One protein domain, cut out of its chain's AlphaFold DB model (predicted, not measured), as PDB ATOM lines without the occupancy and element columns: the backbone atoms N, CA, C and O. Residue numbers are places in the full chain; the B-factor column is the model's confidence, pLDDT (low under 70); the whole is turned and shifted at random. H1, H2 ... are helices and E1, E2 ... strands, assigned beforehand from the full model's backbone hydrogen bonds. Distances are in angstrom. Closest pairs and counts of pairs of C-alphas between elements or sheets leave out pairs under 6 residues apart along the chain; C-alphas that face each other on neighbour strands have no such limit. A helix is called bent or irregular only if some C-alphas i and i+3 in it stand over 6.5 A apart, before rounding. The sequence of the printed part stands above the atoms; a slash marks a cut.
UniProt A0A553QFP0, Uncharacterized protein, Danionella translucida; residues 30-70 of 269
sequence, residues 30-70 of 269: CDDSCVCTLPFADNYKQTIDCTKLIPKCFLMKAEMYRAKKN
ATOM      1  N   CYS A  30      14.815  -5.158  27.842       90.25
ATOM      2  CA  CYS A  30      14.149  -5.662  26.648       90.25
ATOM      3  C   CYS A  30      13.616  -7.066  26.909       90.25
ATOM      4  O   CYS A  30      14.324  -7.879  27.502       90.25
ATOM      5  N   ASP A  31      12.390  -7.317  26.462       87.12
ATOM      6  CA  ASP A  31      11.753  -8.631  26.551       87.12
ATOM      7  C   ASP A  31      12.117  -9.492  25.322       87.12
ATOM      8  O   ASP A  31      12.716  -8.998  24.360       87.12
ATOM      9  N   ASP A  32      11.711 -10.765  25.318       82.19
ATOM     10  CA  ASP A  32      12.013 -11.735  24.246       82.19
ATOM     11  C   ASP A  32      11.467 -11.320  22.865       82.19
ATOM     12  O   ASP A  32      11.959 -11.757  21.829       82.19
ATOM     13  N   SER A  33      10.477 -10.422  22.833       81.31
ATOM     14  CA  SER A  33       9.941  -9.805  21.612       81.31
ATOM     15  C   SER A  33      10.774  -8.618  21.097       81.31
ATOM     16  O   SER A  33      10.329  -7.895  20.206       81.31
ATOM     17  N   CYS A  34      11.962  -8.376  21.665       82.06
ATOM     18  CA  CYS A  34      12.815  -7.207  21.425       82.06
ATOM     19  C   CYS A  34      12.147  -5.849  21.719       82.06
ATOM     20  O   CYS A  34      12.630  -4.802  21.278       82.06
ATOM     21  N   VAL A  35      11.067  -5.826  22.501       87.81
ATOM     22  CA  VAL A  35      10.467  -4.577  22.973       87.81
ATOM     23  C   VAL A  35      11.243  -4.088  24.190       87.81
ATOM     24  O   VAL A  35      11.221  -4.705  25.251       87.81
ATOM     25  N   CYS A  36      11.939  -2.963  24.031       91.31
ATOM     26  CA  CYS A  36      12.751  -2.366  25.080       91.31
ATOM     27  C   CYS A  36      11.985  -1.284  25.839       91.31
ATOM     28  O   CYS A  36      11.333  -0.414  25.256       91.31
ATOM     29  N   THR A  37      12.106  -1.301  27.162       93.38
ATOM     30  CA  THR A  37      11.440  -0.360  28.058       93.38
ATOM     31  C   THR A  37      12.421   0.300  29.016       93.38
ATOM     32  O   THR A  37      13.456  -0.260  29.376       93.38
ATOM     33  N   LEU A  38      12.094   1.520  29.434       91.69
ATOM     34  CA  LEU A  38      12.877   2.324  30.360       91.69
ATOM     35  C   LEU A  38      11.995   2.731  31.553       91.69
ATOM     36  O   LEU A  38      10.951   3.357  31.352       91.69
ATOM     37  N   PRO A  39      12.358   2.377  32.796       89.88
ATOM     38  CA  PRO A  39      11.506   2.639  33.947       89.88
ATOM     39  C   PRO A  39      11.563   4.115  34.355       89.88
ATOM     40  O   PRO A  39      12.638   4.685  34.548       89.88
ATOM     41  N   PHE A  40      10.387   4.725  34.501       90.06
ATOM     42  CA  PHE A  40      10.212   6.129  34.894       90.06
ATOM     43  C   PHE A  40       9.523   6.281  36.258       90.06
ATOM     44  O   PHE A  40       9.622   7.341  36.874       90.06
ATOM     45  N   ALA A  41       8.807   5.254  36.719       86.38
ATOM     46  CA  ALA A  41       8.211   5.154  38.050       86.38
ATOM     47  C   ALA A  41       8.039   3.672  38.425       86.38
ATOM     48  O   ALA A  41       8.238   2.800  37.583       86.38
ATOM     49  N   ASP A  42       7.617   3.398  39.663       86.25
ATOM     50  CA  ASP A  42       7.404   2.030  40.164       86.25
ATOM     51  C   ASP A  42       6.458   1.213  39.272       86.25
ATOM     52  O   ASP A  42       6.743   0.067  38.941       86.25
ATOM     53  N   ASN A  43       5.385   1.851  38.801       90.00
ATOM     54  CA  ASN A  43       4.339   1.220  37.994       90.00
ATOM     55  C   ASN A  43       4.319   1.721  36.543       90.00
ATOM     56  O   ASN A  43       3.321   1.555  35.849       90.00
ATOM     57  N   TYR A  44       5.383   2.388  36.084       91.12
ATOM     58  CA  TYR A  44       5.409   2.955  34.738       91.12
ATOM     59  C   TYR A  44       6.753   2.748  34.047       91.12
ATOM     60  O   TYR A  44       7.792   3.277  34.462       91.12
ATOM     61  N   LYS A  45       6.696   2.005  32.939       92.50
ATOM     62  CA  LYS A  45       7.809   1.750  32.030       92.50
ATOM     63  C   LYS A  45       7.475   2.356  30.671       92.50
ATOM     64  O   LYS A  45       6.423   2.077  30.106       92.50
ATOM     65  N   GLN A  46       8.367   3.193  30.161       92.88
ATOM     66  CA  GLN A  46       8.232   3.809  28.848       92.88
ATOM     67  C   GLN A  46       8.867   2.907  27.795       92.88
ATOM     68  O   GLN A  46      10.060   2.624  27.880       92.88
ATOM     69  N   THR A  47       8.109   2.502  26.781       91.94
ATOM     70  CA  THR A  47       8.671   1.821  25.607       91.94
ATOM     71  C   THR A  47       9.567   2.776  24.831       91.94
ATOM     72  O   THR A  47       9.207   3.940  24.622       91.94
ATOM     73  N   ILE A  48      10.737   2.295  24.422       90.81
ATOM     74  CA  ILE A  48      11.742   3.079  23.708       90.81
ATOM     75  C   ILE A  48      12.154   2.399  22.405       90.81
ATOM     76  O   ILE A  48      12.227   1.177  22.311       90.81
ATOM     77  N   ASP A  49      12.451   3.224  21.407       89.25
ATOM     78  CA  ASP A  49      13.003   2.789  20.128       89.25
ATOM     79  C   ASP A  49      14.537   2.806  20.206       89.25
ATOM     80  O   ASP A  49      15.158   3.867  20.292       89.25
ATOM     81  N   CYS A  50      15.149   1.621  20.189       85.62
ATOM     82  CA  CYS A  50      16.599   1.460  20.306       85.62
ATOM     83  C   CYS A  50      17.371   1.790  19.022       85.62
ATOM     84  O   CYS A  50      18.600   1.843  19.056       85.62
ATOM     85  N   THR A  51      16.675   2.046  17.909       86.19
ATOM     86  CA  THR A  51      17.292   2.478  16.643       86.19
ATOM     87  C   THR A  51      17.565   3.983  16.609       86.19
ATOM     88  O   THR A  51      18.328   4.464  15.772       86.19
ATOM     89  N   LYS A  52      16.968   4.738  17.540       87.88
ATOM     90  CA  LYS A  52      17.077   6.196  17.630       87.88
ATOM     91  C   LYS A  52      17.716   6.623  18.943       87.88
ATOM     92  O   LYS A  52      17.742   5.895  19.938       87.88
ATOM     93  N   LEU A  53      18.225   7.853  18.946       87.88
ATOM     94  CA  LEU A  53      18.651   8.505  20.177       87.88
ATOM     95  C   LEU A  53      17.436   8.765  21.069       87.88
ATOM     96  O   LEU A  53      16.421   9.307  20.628       87.88
ATOM     97  N   ILE A  54      17.564   8.400  22.343       88.75
ATOM     98  CA  ILE A  54      16.504   8.595  23.327       88.75
ATOM     99  C   ILE A  54      16.333  10.096  23.616       88.75
ATOM    100  O   ILE A  54      17.326  10.778  23.894       88.75
ATOM    101  N   PRO A  55      15.097  10.632  23.604       89.38
ATOM    102  CA  PRO A  55      14.850  12.037  23.902       89.38
ATOM    103  C   PRO A  55      15.393  12.454  25.272       89.38
ATOM    104  O   PRO A  55      15.270  11.726  26.259       89.38
ATOM    105  N   LYS A  56      15.905  13.686  25.371       83.19
ATOM    106  CA  LYS A  56      16.467  14.228  26.620       83.19
ATOM    107  C   LYS A  56      15.496  14.141  27.805       83.19
ATOM    108  O   LYS A  56      15.918  13.812  28.906       83.19
ATOM    109  N   CYS A  57      14.202  14.380  27.583       83.25
ATOM    110  CA  CYS A  57      13.170  14.258  28.621       83.25
ATOM    111  C   CYS A  57      13.103  12.836  29.211       83.25
ATOM    112  O   CYS A  57      13.026  12.664  30.425       83.25
ATOM    113  N   PHE A  58      13.199  11.814  28.359       89.19
ATOM    114  CA  PHE A  58      13.147  10.410  28.769       89.19
ATOM    115  C   PHE A  58      14.405  10.015  29.539       89.19
ATOM    116  O   PHE A  58      14.311   9.352  30.571       89.19
ATOM    117  N   LEU A  59      15.568  10.493  29.088       86.44
ATOM    118  CA  LEU A  59      16.826  10.333  29.814       86.44
ATOM    119  C   LEU A  59      16.735  10.956  31.212       86.44
ATOM    120  O   LEU A  59      16.981  10.268  32.194       86.44
ATOM    121  N   MET A  60      16.290  12.213  31.312       84.38
ATOM    122  CA  MET A  60      16.148  12.904  32.598       84.38
ATOM    123  C   MET A  60      15.169  12.186  33.532       84.38
ATOM    124  O   MET A  60      15.464  11.999  34.710       84.38
ATOM    125  N   LYS A  61      14.017  11.736  33.022       86.88
ATOM    126  CA  LYS A  61      13.012  11.036  33.833       86.88
ATOM    127  C   LYS A  61      13.522   9.683  34.343       86.88
ATOM    128  O   LYS A  61      13.322   9.361  35.513       86.88
ATOM    129  N   ALA A  62      14.244   8.933  33.510       87.81
ATOM    130  CA  ALA A  62      14.898   7.692  33.919       87.81
ATOM    131  C   ALA A  62      16.027   7.923  34.933       87.81
ATOM    132  O   ALA A  62      16.147   7.170  35.897       87.81
ATOM    133  N   GLU A  63      16.843   8.965  34.753       85.44
ATOM    134  CA  GLU A  63      17.894   9.338  35.709       85.44
ATOM    135  C   GLU A  63      17.310   9.683  37.078       85.44
ATOM    136  O   GLU A  63      17.807   9.184  38.088       85.44
ATOM    137  N   MET A  64      16.230  10.467  37.112       81.56
ATOM    138  CA  MET A  64      15.519  10.822  38.344       81.56
ATOM    139  C   MET A  64      14.921   9.599  39.043       81.56
ATOM    140  O   MET A  64      15.098   9.434  40.250       81.56
ATOM    141  N   TYR A  65      14.270   8.699  38.300       84.81
ATOM    142  CA  TYR A  65      13.745   7.455  38.866       84.81
ATOM    143  C   TYR A  65      14.853   6.577  39.464       84.81
ATOM    144  O   TYR A  65      14.756   6.122  40.605       84.81
ATOM    145  N   ARG A  66      15.949   6.383  38.721       86.31
ATOM    146  CA  ARG A  66      17.107   5.602  39.177       86.31
ATOM    147  C   ARG A  66      17.783   6.229  40.391       86.31
ATOM    148  O   ARG A  66      18.173   5.495  41.295       86.31
ATOM    149  N   ALA A  67      17.886   7.558  40.440       77.00
ATOM    150  CA  ALA A  67      18.388   8.281  41.605       77.00
ATOM    151  C   ALA A  67      17.515   8.019  42.843       77.00
ATOM    152  O   ALA A  67      18.046   7.630  43.879       77.00
ATOM    153  N   LYS A  68      16.182   8.112  42.718       76.69
ATOM    154  CA  LYS A  68      15.228   7.799  43.802       76.69
ATOM    155  C   LYS A  68      15.365   6.360  44.325       76.69
ATOM    156  O   LYS A  68      15.082   6.099  45.490       76.69
ATOM    157  N   LYS A  69      15.789   5.422  43.472       80.50
ATOM    158  CA  LYS A  69      16.008   4.004  43.808       80.50
ATOM    159  C   LYS A  69      17.455   3.661  44.182       80.50
ATOM    160  O   LYS A  69      17.791   2.483  44.231       80.50
ATOM    161  N   ASN A  70      18.311   4.658  44.426       73.56
ATOM    162  CA  ASN A  70      19.728   4.469  44.760       73.56
ATOM    163  C   ASN A  70      20.523   3.654  43.713       73.56
ATOM    164  O   ASN A  70      21.482   2.959  44.038       73.56
TER     165      ASN A  70
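This is residues 30 to 70 of the 269 residues of an uncharacterized protein of Danionella translucida (UniProt A0A553QFP0). A two-stranded hairpin, E1 and E2, has a single helix, H1, packed on it mainly at E1. The link from E2 to H1 swings away from the hairpin before the helix returns to E1, and residues 51 to 57, the last two of them in H1, stick out from the rest. The printed part has 41 residues, with two named strands and one named helix in the order E1, E2, H1; the sheet's order is E1 - E2, antiparallel, and the class is mixed, helices and strands. It is only just compact, close to loose, with a radius of gyration of the C-alphas of 10.6 A, and the C-alphas span 28 by 21 by 14 A along their three main axes.

E1, residues 36 to 41, and E2, residues 44 to 48, form a hairpin of antiparallel neighbour strands, with 147 degrees between their N-to-C directions. The C-alphas of Thr 37 and Thr 47, which face each other, are 4.3 A apart. Across the pair, N 38 and O 46 are 2.8 A apart and N 48 and O 36 are 2.9 A apart, both within hydrogen-bond range. H1, residues 56 to 68, has 8 pairs of C-alphas within 8 A of E1. The closest C-alphas of E1 and H1 are those of Phe 40 and Ala 62, 5.0 A apart, and the two centres are 9.4 A apart. E2 and H1 are near each other, with no pair of C-alphas within 8 A but 5 pairs within 10 A. In H1 every O i to N i+4 pair is within hydrogen-bond range.

E1 begins at C-alpha 36, at (12.751, -2.366, 25.080), and is 15.7 A long from first to last C-alpha. E2 runs from Tyr 44 to Ile 48, 12.7 A from first to last C-alpha, and ends at (11.742, 3.079, 23.708). H1 runs from Lys 56 to Lys 68, 18.4 A from first to last C-alpha, is not bent, and ends at (15.228, 7.799, 43.802).

The two C-alphas farthest apart are those of Ser 33 and Asn 70, 28.9 A, while the first and last printed C-alphas, those of Cys 30 and Asn 70, are 21.5 A apart. The link from E1 to E2, with 2 residues, is tight, and the link from E2 to H1, with 7 residues, is short. Residues 51 to 57, of which 56 and 57 belong to H1, stand free. The printed part has no cut. The mean pLDDT of the printed part is 86.6, and no printed residue is under 70.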